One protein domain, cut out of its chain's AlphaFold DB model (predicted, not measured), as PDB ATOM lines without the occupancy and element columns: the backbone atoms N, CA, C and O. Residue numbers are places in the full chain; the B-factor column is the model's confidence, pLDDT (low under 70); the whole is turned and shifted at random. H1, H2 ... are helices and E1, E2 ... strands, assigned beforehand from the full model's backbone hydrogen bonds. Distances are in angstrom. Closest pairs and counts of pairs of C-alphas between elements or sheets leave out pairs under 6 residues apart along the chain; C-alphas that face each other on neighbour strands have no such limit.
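This is residues 24 to 121 of the 121 residues of an uncharacterized protein of Bacteroides reticulotermitis JCM 10512 (UniProt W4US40). A long, strongly twisted sheet of five strands, built along E5, has helix H1 over one face; at one end E3 bends sharply, and its first part with E2 partly faces a small separate hairpin, E6 and E7, as a loose sandwich. The hairpin of E4 and E5 makes the other end of the long axis. The printed part has 98 residues with one named helix and seven named strands, in the order E1 H1 E2 E3 E4 E5 E6 E7, and is mostly strand. The large sheet is branched, its neighbour pairs E1 and E5, E2 and E3, E3 and E5, E4 and E5 being antiparallel, as are E6 and E7. It is only just loose, close to compact, with a radius of gyration of the C-alphas of 15.2 A, and the C-alphas span 42 by 34 by 28 A.

E1, residues 24 to 33, is the antiparallel neighbour of E5, residues 87 to 100, with N 29 and O 92 2.8 A apart. H1, residues 36 to 47, is on this sheet at a height over the sheet of 7.5 A, over E1 and only just slantwise to it at 32 degrees on the local plane. The closest C-alphas of H1 and E5 are those of Ala 36 and Glu 88, 5.5 A apart. In H1 every O i to N i+4 pair is within hydrogen-bond range. E2, residues 57 to 61, and E3, residues 66 to 76, form a hairpin, with N 57 and O 71 2.8 A apart. E3 bends by 87 degrees at residue 70; E2 lies on one side of it and E5 on the other side, with N 97 and O 72 2.8 A apart. E4, residues 80 to 84, forms a hairpin with E5, with N 82 and O 89 2.8 A apart. Beside E5, E1 lies on one side, E3 and E4 on the other side. E6, residues 105 to 109, and E7, residues 115 to 120, form a hairpin, with N 108 and O 117 2.8 A apart. These two sheets make a sandwich, two sheets face to face, their best planes 24 degrees apart. The closest C-alphas of E3 and E6 are those of Gly 67 and Val 105, 4.4 A apart.

E1 begins at C-alpha 24 (200.176, 245.766, 301.067) and is 28.7 A long. H1 measures 16.5 A, E3 22.7 A and E5, the longest strand, 37.8 A. E7 ends at C-alpha 120 (187.766, 232.964, 309.783).

The two C-alphas farthest apart, those of Asp 86 and Thr 121, are 43.9 A apart. The printed part has no cut and no long link; no printed residue is under 70 in pLDDT.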
ATOM      1  N   ASP A  24     199.186 246.677 301.625       95.19
ATOM      2  CA  ASP A  24     200.176 245.766 301.067       95.19
ATOM      3  C   ASP A  24     201.083 245.218 302.173       95.19
ATOM      4  O   ASP A  24     201.315 245.878 303.191       95.19
ATOM      5  N   LEU A  25     201.545 243.987 301.991       91.50
ATOM      6  CA  LEU A  25     202.473 243.297 302.876       91.50
ATOM      7  C   LEU A  25     203.581 242.690 302.025       91.50
ATOM      8  O   LEU A  25     203.297 241.826 301.198       91.50
ATOM      9  N   ASP A  26     204.818 243.076 302.299       94.69
ATOM     10  CA  ASP A  26     205.991 242.413 301.745       94.69
ATOM     11  C   ASP A  26     206.511 241.392 302.755       94.69
ATOM     12  O   ASP A  26     206.606 241.671 303.956       94.69
ATOM     13  N   VAL A  27     206.785 240.180 302.278       93.00
ATOM     14  CA  VAL A  27     207.319 239.086 303.091       93.00
ATOM     15  C   VAL A  27     208.547 238.519 302.404       93.00
ATOM     16  O   VAL A  27     208.471 238.095 301.251       93.00
ATOM     17  N   ASP A  28     209.648 238.474 303.144       95.56
ATOM     18  CA  ASP A  28     210.883 237.841 302.699       95.56
ATOM     19  C   ASP A  28     210.819 236.335 302.949       95.56
ATOM     20  O   ASP A  28     210.522 235.871 304.055       95.56
ATOM     21  N   PHE A  29     211.096 235.571 301.899       94.38
ATOM     22  CA  PHE A  29     211.144 234.121 301.914       94.38
ATOM     23  C   PHE A  29     212.568 233.636 301.672       94.38
ATOM     24  O   PHE A  29     213.281 234.144 300.807       94.38
ATOM     25  N   SER A  30     212.931 232.581 302.401       94.06
ATOM     26  CA  SER A  30     214.124 231.776 302.154       94.06
ATOM     27  C   SER A  30     213.701 230.322 301.987       94.06
ATOM     28  O   SER A  30     213.109 229.730 302.891       94.06
ATOM     29  N   TYR A  31     214.003 229.742 300.833       92.19
ATOM     30  CA  TYR A  31     213.834 228.320 300.563       92.19
ATOM     31  C   TYR A  31     215.192 227.625 300.642       92.19
ATOM     32  O   TYR A  31     216.175 228.165 300.146       92.19
ATOM     33  N   LYS A  32     215.244 226.424 301.227       91.94
ATOM     34  CA  LYS A  32     216.442 225.577 301.282       91.94
ATOM     35  C   LYS A  32     216.095 224.164 300.813       91.94
ATOM     36  O   LYS A  32     215.210 223.539 301.396       91.94
ATOM     37  N   GLY A  33     216.778 223.663 299.786       87.88
ATOM     38  CA  GLY A  33     216.563 222.312 299.265       87.88
ATOM     39  C   GLY A  33     217.465 221.958 298.082       87.88
ATOM     40  O   GLY A  33     218.251 222.776 297.624       87.88
ATOM     41  N   ALA A  34     217.358 220.722 297.587       83.62
ATOM     42  CA  ALA A  34     218.222 220.214 296.512       83.62
ATOM     43  C   ALA A  34     217.903 220.780 295.110       83.62
ATOM     44  O   ALA A  34     218.776 220.783 294.252       83.62
ATOM     45  N   ASP A  35     216.664 221.226 294.881       89.50
ATOM     46  CA  ASP A  35     216.199 221.870 293.642       89.50
ATOM     47  C   ASP A  35     215.420 223.131 294.034       89.50
ATOM     48  O   ASP A  35     214.195 223.110 294.223       89.50
ATOM     49  N   ALA A  36     216.161 224.209 294.307       91.38
ATOM     50  CA  ALA A  36     215.571 225.449 294.795       91.38
ATOM     51  C   ALA A  36     214.791 226.180 293.706       91.38
ATOM     52  O   ALA A  36     213.726 226.728 293.988       91.38
ATOM     53  N   GLU A  37     215.271 226.141 292.465       90.00
ATOM     54  CA  GLU A  37     214.615 226.785 291.328       90.00
ATOM     55  C   GLU A  37     213.201 226.230 291.113       90.00
ATOM     56  O   GLU A  37     212.221 226.985 291.106       90.00
ATOM     57  N   ASN A  38     213.060 224.905 291.009       93.19
ATOM     58  CA  ASN A  38     211.748 224.298 290.825       93.19
ATOM     59  C   ASN A  38     210.863 224.461 292.068       93.19
ATOM     60  O   ASN A  38     209.657 224.676 291.931       93.19
ATOM     61  N   GLY A  39     211.445 224.393 293.271       93.25
ATOM     62  CA  GLY A  39     210.725 224.619 294.526       93.25
ATOM     63  C   GLY A  39     210.078 226.004 294.583       93.25
ATOM     64  O   GLY A  39     208.880 226.117 294.852       93.25
ATOM     65  N   VAL A  40     210.841 227.049 294.251       94.31
ATOM     66  CA  VAL A  40     210.331 228.425 294.171       94.31
ATOM     67  C   VAL A  40     209.266 228.550 293.087       94.31
ATOM     68  O   VAL A  40     208.197 229.098 293.354       94.31
ATOM     69  N   ARG A  41     209.494 227.992 291.890       93.56
ATOM     70  CA  ARG A  41     208.520 228.047 290.789       93.56
ATOM     71  C   ARG A  41     207.173 227.434 291.177       93.56
ATOM     72  O   ARG A  41     206.143 228.078 291.010       93.56
ATOM     73  N   VAL A  42     207.175 226.218 291.730       94.69
ATOM     74  CA  VAL A  42     205.946 225.525 292.161       94.69
ATOM     75  C   VAL A  42     205.230 226.304 293.264       94.69
ATOM     76  O   VAL A  42     204.002 226.375 293.274       94.69
ATOM     77  N   PHE A  43     205.982 226.919 294.177       94.62
ATOM     78  CA  PHE A  43     205.399 227.750 295.222       94.62
ATOM     79  C   PHE A  43     204.727 229.009 294.656       94.62
ATOM     80  O   PHE A  43     203.601 229.320 295.041       94.62
ATOM     81  N   ILE A  44     205.359 229.701 293.706       94.38
ATOM     82  CA  ILE A  44     204.756 230.855 293.026       94.38
ATOM     83  C   ILE A  44     203.512 230.437 292.227       94.38
ATOM     84  O   ILE A  44     202.484 231.109 292.322       94.38
ATOM     85  N   ASP A  45     203.557 229.304 291.519       94.69
ATOM     86  CA  ASP A  45     202.407 228.755 290.788       94.69
ATOM     87  C   ASP A  45     201.216 228.481 291.725       94.69
ATOM     88  O   ASP A  45     200.076 228.815 291.390       94.69
ATOM     89  N   TYR A  46     201.473 227.941 292.923       94.69
ATOM     90  CA  TYR A  46     200.465 227.767 293.975       94.69
ATOM     91  C   TYR A  46     199.864 229.107 294.422       94.69
ATOM     92  O   TYR A  46     198.645 229.261 294.456       94.69
ATOM     93  N   LEU A  47     200.695 230.112 294.719       94.12
ATOM     94  CA  LEU A  47     200.210 231.426 295.168       94.12
ATOM     95  C   LEU A  47     199.383 232.151 294.095       94.12
ATOM     96  O   LEU A  47     198.459 232.897 294.424       94.12
ATOM     97  N   LEU A  48     199.703 231.924 292.820       94.06
ATOM     98  CA  LEU A  48     198.957 232.433 291.669       94.06
ATOM     99  C   LEU A  48     197.704 231.598 291.348       94.06
ATOM    100  O   LEU A  48     196.898 232.004 290.509       94.06
ATOM    101  N   GLY A  49     197.509 230.452 292.007       93.06
ATOM    102  CA  GLY A  49     196.397 229.535 291.759       93.06
ATOM    103  C   GLY A  49     196.490 228.786 290.427       93.06
ATOM    104  O   GLY A  49     195.477 228.267 289.950       93.06
ATOM    105  N   HIS A  50     197.677 228.720 289.812       93.62
ATOM    106  CA  HIS A  50     197.921 227.948 288.586       93.62
ATOM    107  C   HIS A  50     197.825 226.431 288.811       93.62
ATOM    108  O   HIS A  50     197.673 225.671 287.856       93.62
ATOM    109  N   ASP A  51     197.837 225.997 290.070       88.50
ATOM    110  CA  ASP A  51     197.596 224.621 290.501       88.50
ATOM    111  C   ASP A  51     196.100 224.239 290.587       88.50
ATOM    112  O   ASP A  51     195.764 223.084 290.848       88.50
ATOM    113  N   GLY A  52     195.189 225.197 290.368       88.94
ATOM    114  CA  GLY A  52     193.741 224.995 290.434       88.94
ATOM    115  C   GLY A  52     193.116 225.149 291.827       88.94
ATOM    116  O   GLY A  52     191.903 224.976 291.952       88.94
ATOM    117  N   THR A  53     193.885 225.506 292.863       87.88
ATOM    118  CA  THR A  53     193.362 225.737 294.228       87.88
ATOM    119  C   THR A  53     192.838 227.164 294.447       87.88
ATOM    120  O   THR A  53     192.071 227.415 295.381       87.88
ATOM    121  N   GLY A  54     193.167 228.073 293.524       91.25
ATOM    122  CA  GLY A  54     192.747 229.475 293.511       91.25
ATOM    123  C   GLY A  54     193.771 230.422 294.145       91.25
ATOM    124  O   GLY A  54     194.533 230.054 295.024       91.25
ATOM    125  N   ALA A  55     193.764 231.686 293.716       92.56
ATOM    126  CA  ALA A  55     194.783 232.677 294.092       92.56
ATOM    127  C   ALA A  55     194.514 233.414 295.424       92.56
ATOM    128  O   ALA A  55     195.201 234.384 295.751       92.56
ATOM    129  N   SER A  56     193.467 233.034 296.172       93.25
ATOM    130  CA  SER A  56     193.100 233.715 297.419       93.25
ATOM    131  C   SER A  56     193.562 232.938 298.642       93.25
ATOM    132  O   SER A  56     193.201 231.782 298.845       93.25
ATOM    133  N   LEU A  57     194.309 233.620 299.501       92.75
ATOM    134  CA  LEU A  57     195.009 233.040 300.629       92.75
ATOM    135  C   LEU A  57     194.411 233.496 301.963       92.75
ATOM    136  O   LEU A  57     193.852 234.592 302.119       92.75
ATOM    137  N   LYS A  58     194.607 232.635 302.960       93.06
ATOM    138  CA  LYS A  58     194.555 232.976 304.380       93.06
ATOM    139  C   LYS A  58     195.969 232.842 304.926       93.06
ATOM    140  O   LYS A  58     196.601 231.812 304.717       93.06
ATOM    141  N   VAL A  59     196.441 233.854 305.644       91.12
ATOM    142  CA  VAL A  59     197.771 233.845 306.269       91.12
ATOM    143  C   VAL A  59     197.605 234.055 307.764       91.12
ATOM    144  O   VAL A  59     196.807 234.890 308.197       91.12
ATOM    145  N   TYR A  60     198.352 233.287 308.554       92.38
ATOM    146  CA  TYR A  60     198.381 233.383 310.006       92.38
ATOM    147  C   TYR A  60     199.826 233.411 310.496       92.38
ATOM    148  O   TYR A  60     200.608 232.520 310.175       92.38
ATOM    149  N   ASN A  61     200.164 234.422 311.293       89.19
ATOM    150  CA  ASN A  61     201.445 234.514 311.974       89.19
ATOM    151  C   ASN A  61     201.283 234.009 313.422       89.19
ATOM    152  O   ASN A  61     200.630 234.683 314.231       89.19
ATOM    153  N   PRO A  62     201.878 232.853 313.779       88.75
ATOM    154  CA  PRO A  62     201.736 232.269 315.110       88.75
ATOM    155  C   PRO A  62     202.472 233.052 316.204       88.75
ATOM    156  O   PRO A  62     202.067 232.985 317.362       88.75
ATOM    157  N   TYR A  63     203.511 233.819 315.858       87.81
ATOM    158  CA  TYR A  63     204.310 234.575 316.823       87.81
ATOM    159  C   TYR A  63     203.520 235.751 317.410       87.81
ATOM    160  O   TYR A  63     203.410 235.889 318.626       87.81
ATOM    161  N   ILE A  64     202.892 236.556 316.547       88.19
ATOM    162  CA  ILE A  64     202.049 237.691 316.971       88.19
ATOM    163  C   ILE A  64     200.565 237.322 317.127       88.19
ATOM    164  O   ILE A  64     199.757 238.165 317.508       88.19
ATOM    165  N   LYS A  65     200.192 236.071 316.827       89.19
ATOM    166  CA  LYS A  65     198.817 235.540 316.876       89.19
ATOM    167  C   LYS A  65     197.815 236.348 316.042       89.19
ATOM    168  O   LYS A  65     196.668 236.541 316.446       89.19
ATOM    169  N   MET A  66     198.237 236.806 314.865       89.62
ATOM    170  CA  MET A  66     197.394 237.570 313.944       89.62
ATOM    171  C   MET A  66     197.302 236.879 312.592       89.62
ATOM    172  O   MET A  66     198.304 236.430 312.042       89.62
ATOM    173  N   GLY A  67     196.093 236.844 312.037       90.88
ATOM    174  CA  GLY A  67     195.850 236.346 310.693       90.88
ATOM    175  C   GLY A  67     194.837 237.184 309.930       90.88
ATOM    176  O   GLY A  67     194.023 237.909 310.521       90.88
ATOM    177  N   ARG A  68     194.912 237.081 308.605       93.62
ATOM    178  CA  ARG A  68     194.085 237.812 307.640       93.62
ATOM    179  C   ARG A  68     193.625 236.887 306.521       93.62
ATOM    180  O   ARG A  68     194.249 235.862 306.242       93.62
ATOM    181  N   SER A  69     192.508 237.253 305.904       93.81
ATOM    182  CA  SER A  69     191.910 236.531 304.777       93.81
ATOM    183  C   SER A  69     191.804 237.437 303.552       93.81
ATOM    184  O   SER A  69     192.064 238.637 303.650       93.81
ATOM    185  N   LYS A  70     191.420 236.862 302.406       94.19
ATOM    186  CA  LYS A  70     191.308 237.570 301.119       94.19
ATOM    187  C   LYS A  70     192.608 238.284 300.749       94.19
ATOM    188  O   LYS A  70     192.624 239.473 300.409       94.19
ATOM    189  N   ILE A  71     193.694 237.531 300.871       95.38
ATOM    190  CA  ILE A  71     195.036 237.948 300.495       95.38
ATOM    191  C   ILE A  71     195.332 237.371 299.113       95.38
ATOM    192  O   ILE A  71     194.943 236.238 298.848       95.38
ATOM    193  N   TYR A  72     195.985 238.122 298.237       96.00
ATOM    194  CA  TYR A  72     196.485 237.604 296.963       96.00
ATOM    195  C   TYR A  72     197.835 238.237 296.636       96.00
ATOM    196  O   TYR A  72     198.151 239.320 297.133       96.00
ATOM    197  N   ILE A  73     198.637 237.545 295.832       95.94
ATOM    198  CA  ILE A  73     199.949 238.025 295.392       95.94
ATOM    199  C   ILE A  73     199.799 239.179 294.391       95.94
ATOM    200  O   ILE A  73     198.982 239.116 293.473       95.94
ATOM    201  N   THR A  74     200.581 240.242 294.566       96.50
ATOM    202  CA  THR A  74     200.667 241.373 293.624       96.50
ATOM    203  C   THR A  74     201.979 241.400 292.853       96.50
ATOM    204  O   THR A  74     202.027 241.977 291.769       96.50
ATOM    205  N   GLY A  75     203.021 240.756 293.375       95.44
ATOM    206  CA  GLY A  75     204.319 240.643 292.725       95.44
ATOM    207  C   GLY A  75     205.312 239.858 293.574       95.44
ATOM    208  O   GLY A  75     205.021 239.497 294.714       95.44
ATOM    209  N   PHE A  76     206.480 239.589 293.003       96.31
ATOM    210  CA  PHE A  76     207.614 238.979 293.689       96.31
ATOM    211  C   PHE A  76     208.923 239.471 293.063       96.31
ATOM    212  O   PHE A  76     208.939 239.868 291.894       96.31
ATOM    213  N   SER A  77     210.002 239.485 293.843       95.94
ATOM    214  CA  SER A  77     211.337 239.830 293.350       95.94
ATOM    215  C   SER A  77     211.943 238.685 292.539       95.94
ATOM    216  O   SER A  77     211.558 237.526 292.695       95.94
ATOM    217  N   GLU A  78     212.938 238.990 291.707       94.31
ATOM    218  CA  GLU A  78     213.778 237.944 291.119       94.31
ATOM    219  C   GLU A  78     214.452 237.138 292.249       94.31
ATOM    220  O   GLU A  78     214.999 237.754 293.171       94.31
ATOM    221  N   PRO A  79     214.370 235.792 292.250       93.94
ATOM    222  CA  PRO A  79     214.994 234.993 293.296       93.94
ATOM    223  C   PRO A  79     216.518 234.993 293.204       93.94
ATOM    224  O   PRO A  79     217.096 234.727 292.152       93.94
ATOM    225  N   GLU A  80     217.172 235.224 294.338       94.50
ATOM    226  CA  GLU A  80     218.620 235.124 294.478       94.50
ATOM    227  C   GLU A  80     219.009 233.727 294.959       94.50
ATOM    228  O   GLU A  80     218.627 233.305 296.055       94.50
ATOM    229  N   PHE A  81     219.801 233.017 294.156       91.44
ATOM    230  CA  PHE A  81     220.242 231.658 294.455       91.44
ATOM    231  C   PHE A  81     221.663 231.631 295.016       91.44
ATOM    232  O   PHE A  81     222.592 232.203 294.447       91.44
ATOM    233  N   ASN A  82     221.838 230.896 296.108       89.88
ATOM    234  CA  ASN A  82     223.116 230.617 296.748       89.88
ATOM    235  C   ASN A  82     223.263 229.107 296.971       89.88
ATOM    236  O   ASN A  82     222.276 228.377 297.017       89.88
ATOM    237  N   ARG A  83     224.498 228.630 297.138       85.25
ATOM    238  CA  ARG A  83     224.778 227.238 297.515       85.25
ATOM    239  C   ARG A  83     225.514 227.177 298.842       85.25
ATOM    240  O   ARG A  83     226.515 227.867 299.020       85.25
ATOM    241  N   GLU A  84     225.049 226.312 299.734       84.12
ATOM    242  CA  GLU A  84     225.665 226.053 301.033       84.12
ATOM    243  C   GLU A  84     225.591 224.552 301.350       84.12
ATOM    244  O   GLU A  84     224.503 223.993 301.432       84.12
ATOM    245  N   ASN A  85     226.739 223.895 301.558       81.44
ATOM    246  CA  ASN A  85     226.827 222.479 301.963       81.44
ATOM    247  C   ASN A  85     225.993 221.508 301.090       81.44
ATOM    248  O   ASN A  85     225.226 220.712 301.622       81.44
ATOM    249  N   ASP A  86     226.141 221.587 299.763       82.06
ATOM    250  CA  ASP A  86     225.381 220.813 298.756       82.06
ATOM    251  C   ASP A  86     223.862 221.084 298.709       82.06
ATOM    252  O   ASP A  86     223.143 220.443 297.941       82.06
ATOM    253  N   GLU A  87     223.367 222.071 299.458       84.12
ATOM    254  CA  GLU A  87     221.986 222.548 299.385       84.12
ATOM    255  C   GLU A  87     221.912 223.888 298.644       84.12
ATOM    256  O   GLU A  87     222.791 224.749 298.764       84.12
ATOM    257  N   GLU A  88     220.844 224.076 297.874       88.81
ATOM    258  CA  GLU A  88     220.536 225.340 297.213       88.81
ATOM    259  C   GLU A  88     219.601 226.166 298.095       88.81
ATOM    260  O   GLU A  88     218.610 225.672 298.643       88.81
ATOM    261  N   ILE A  89     219.939 227.442 298.243       92.75
ATOM    262  CA  ILE A  89     219.178 228.425 299.001       92.75
ATOM    263  C   ILE A  89     218.660 229.463 298.015       92.75
ATOM    264  O   ILE A  89     219.453 230.046 297.283       92.75
ATOM    265  N   ALA A  90     217.357 229.725 298.020       94.44
ATOM    266  CA  ALA A  90     216.754 230.807 297.250       94.44
ATOM    267  C   ALA A  90     216.151 231.850 298.190       94.44
ATOM    268  O   ALA A  90     215.368 231.491 299.071       94.44
ATOM    269  N   ASN A  91     216.484 233.123 297.988       96.19
ATOM    270  CA  ASN A  91     215.911 234.246 298.728       96.19
ATOM    271  C   ASN A  91     215.121 235.150 297.784       96.19
ATOM    272  O   ASN A  91     215.598 235.484 296.703       96.19
ATOM    273  N   PHE A  92     213.909 235.528 298.176       96.19
ATOM    274  CA  PHE A  92     213.038 236.388 297.378       96.19
ATOM    275  C   PHE A  92     211.965 237.024 298.257       96.19
ATOM    276  O   PHE A  92     211.569 236.467 299.280       96.19
ATOM    277  N   THR A  93     211.457 238.171 297.833       97.50
ATOM    278  CA  THR A  93     210.355 238.865 298.500       97.50
ATOM    279  C   THR A  93     209.072 238.641 297.709       97.50
ATOM    280  O   THR A  93     209.080 238.718 296.480       97.50
ATOM    281  N   ILE A  94     207.957 238.393 298.397       96.56
ATOM    282  CA  ILE A  94     206.619 238.387 297.794       96.56
ATOM    283  C   ILE A  94     205.804 239.540 298.365       96.56
ATOM    284  O   ILE A  94     205.675 239.676 299.584       96.56
ATOM    285  N   SER A  95     205.196 240.309 297.468       97.12
ATOM    286  CA  SER A  95     204.230 241.348 297.794       97.12
ATOM    287  C   SER A  95     202.814 240.785 297.754       97.12
ATOM    288  O   SER A  95     202.386 240.164 296.776       97.12
ATOM    289  N   PHE A  96     202.059 241.034 298.816       96.06
ATOM    290  CA  PHE A  96     200.675 240.612 298.971       96.06
ATOM    291  C   PHE A  96     199.748 241.810 299.147       96.06
ATOM    292  O   PHE A  96     200.057 242.731 299.897       96.06
ATOM    293  N   ARG A  97     198.544 241.743 298.569       96.94
ATOM    294  CA  ARG A  97     197.444 242.669 298.867       96.94
ATOM    295  C   ARG A  97     196.485 242.051 299.872       96.94
ATOM    296  O   ARG A  97     195.857 241.033 299.584       96.94
ATOM    297  N   VAL A  98     196.288 242.707 301.012       95.94
ATOM    298  CA  VAL A  98     195.262 242.343 301.999       95.94
ATOM    299  C   VAL A  98     194.010 243.177 301.753       95.94
ATOM    300  O   VAL A  98     193.977 244.375 302.038       95.94
ATOM    301  N   THR A  99     192.955 242.544 301.236       96.00
ATOM    302  CA  THR A  99     191.682 243.236 300.949       96.00
ATOM    303  C   THR A  99     190.678 243.182 302.095       96.00
ATOM    304  O   THR A  99     189.746 243.986 302.130       96.00
ATOM    305  N   ASP A 100     190.883 242.282 303.061       93.50
ATOM    306  CA  ASP A 100     190.094 242.204 304.288       93.50
ATOM    307  C   ASP A 100     190.979 242.438 305.524       93.50
ATOM    308  O   ASP A 100     191.503 241.490 306.119       93.50
ATOM    309  N   PRO A 101     191.168 243.708 305.927       90.38
ATOM    310  CA  PRO A 101     192.022 244.057 307.058       90.38
ATOM    311  C   PRO A 101     191.388 243.741 308.424       90.38
ATOM    312  O   PRO A 101     192.057 243.899 309.448       90.38
ATOM    313  N   ARG A 102     190.110 243.332 308.468       89.56
ATOM    314  CA  ARG A 102     189.335 243.201 309.714       89.56
ATOM    315  C   ARG A 102     189.093 241.755 310.115       89.56
ATOM    316  O   ARG A 102     189.260 241.440 311.294       89.56
ATOM    317  N   THR A 103     188.724 240.894 309.166       92.19
ATOM    318  CA  THR A 103     188.421 239.486 309.451       92.19
ATOM    319  C   THR A 103     189.639 238.804 310.061       92.19
ATOM    320  O   THR A 103     190.735 238.809 309.487       92.19
ATOM    321  N   ARG A 104     189.455 238.217 311.248       89.88
ATOM    322  CA  ARG A 104     190.520 237.479 311.922       89.88
ATOM    323  C   ARG A 104     190.568 236.065 311.372       89.88
ATOM    324  O   ARG A 104     189.543 235.434 311.135       89.88
ATOM    325  N   VAL A 105     191.784 235.577 311.179       94.31
ATOM    326  CA  VAL A 105     192.042 234.174 310.870       94.31
ATOM    327  C   VAL A 105     192.739 233.545 312.063       94.31
ATOM    328  O   VAL A 105     193.682 234.127 312.602       94.31
ATOM    329  N   VAL A 106     192.270 232.366 312.457       94.75
ATOM    330  CA  VAL A 106     192.838 231.559 313.537       94.75
ATOM    331  C   VAL A 106     193.088 230.127 313.054       94.75
ATOM    332  O   VAL A 106     192.378 229.649 312.161       94.75
ATOM    333  N   PRO A 107     194.095 229.436 313.609       94.31
ATOM    334  CA  PRO A 107     194.308 228.022 313.346       94.31
ATOM    335  C   PRO A 107     193.170 227.177 313.924       94.31
ATOM    336  O   PRO A 107     192.642 227.452 315.000       94.31
ATOM    337  N   SER A 108     192.825 226.128 313.188       94.31
ATOM    338  CA  SER A 108     191.960 225.038 313.634       94.31
ATOM    339  C   SER A 108     192.817 223.829 313.986       94.31
ATOM    340  O   SER A 108     193.834 223.582 313.328       94.31
ATOM    341  N   TYR A 109     192.411 223.098 315.022       93.94
ATOM    342  CA  TYR A 109     193.188 222.008 315.603       93.94
ATOM    343  C   TYR A 109     192.423 220.684 315.553       93.94
ATOM    344  O   TYR A 109     191.202 220.672 315.715       93.94
ATOM    345  N   ASP A 110     193.140 219.580 315.342       94.62
ATOM    346  CA  ASP A 110     192.603 218.236 315.573       94.62
ATOM    347  C   ASP A 110     192.573 217.879 317.075       94.62
ATOM    348  O   ASP A 110     192.999 218.650 317.938       94.62
ATOM    349  N   GLY A 111     192.089 216.675 317.402       94.19
ATOM    350  CA  GLY A 111     192.061 216.170 318.782       94.19
ATOM    351  C   GLY A 111     193.443 215.958 319.419       94.19
ATOM    352  O   GLY A 111     193.523 215.782 320.631       94.19
ATOM    353  N   ASN A 112     194.518 216.003 318.626       94.25
ATOM    354  CA  ASN A 112     195.910 215.876 319.057       94.25
ATOM    355  C   ASN A 112     196.637 217.232 319.089       94.25
ATOM    356  O   ASN A 112     197.850 217.270 319.284       94.25
ATOM    357  N   ASN A 113     195.907 218.341 318.922       90.50
ATOM    358  CA  ASN A 113     196.438 219.700 318.909       90.50
ATOM    359  C   ASN A 113     197.375 220.013 317.718       90.50
ATOM    360  O   ASN A 113     198.193 220.933 317.797       90.50
ATOM    361  N   ASN A 114     197.237 219.297 316.599       92.62
ATOM    362  CA  ASN A 114     197.897 219.629 315.335       92.62
ATOM    363  C   ASN A 114     197.062 220.628 314.539       92.62
ATOM    364  O   ASN A 114     195.836 220.530 314.511       92.62
ATOM    365  N   ILE A 115     197.719 221.555 313.839       90.56
ATOM    366  CA  ILE A 115     197.031 222.495 312.948       90.56
ATOM    367  C   ILE A 115     196.522 221.738 311.718       90.56
ATOM    368  O   ILE A 115     197.313 221.158 310.978       90.56
ATOM    369  N   ILE A 116     195.212 221.791 311.479       94.00
ATOM    370  CA  ILE A 116     194.551 221.149 310.328       94.00
ATOM    371  C   ILE A 116     194.030 222.142 309.286       94.00
ATOM    372  O   ILE A 116     193.594 221.748 308.208       94.00
ATOM    373  N   GLY A 117     194.071 223.440 309.585       92.50
ATOM    374  CA  GLY A 117     193.633 224.472 308.653       92.50
ATOM    375  C   GLY A 117     193.439 225.830 309.308       92.50
ATOM    376  O   GLY A 117     193.671 226.000 310.506       92.50
ATOM    377  N   LEU A 118     192.973 226.793 308.513       93.50
ATOM    378  CA  LEU A 118     192.733 228.173 308.932       93.50
ATOM    379  C   LEU A 118     191.253 228.558 308.793       93.50
ATOM    380  O   LEU A 118     190.672 228.526 307.699       93.50
ATOM    381  N   THR A 119     190.654 229.011 309.892       92.69
ATOM    382  CA  THR A 119     189.250 229.440 309.961       92.69
ATOM    383  C   THR A 119     189.132 230.941 310.190       92.69
ATOM    384  O   THR A 119     189.946 231.540 310.888       92.69
ATOM    385  N   THR A 120     188.116 231.552 309.583       89.12
ATOM    386  CA  THR A 120     187.766 232.964 309.783       89.12
ATOM    387  C   THR A 120     186.789 233.099 310.945       89.12
ATOM    388  O   THR A 120     185.845 232.313 311.023       89.12
ATOM    389  N   THR A 121     187.005 234.093 311.803       76.31
ATOM    390  CA  THR A 121     186.159 234.425 312.964       76.31
ATOM    391  C   THR A 121     185.710 235.871 312.916       76.31
ATOM    392  O   THR A 121     186.567 236.711 312.543       76.31
TER     393      THR A 121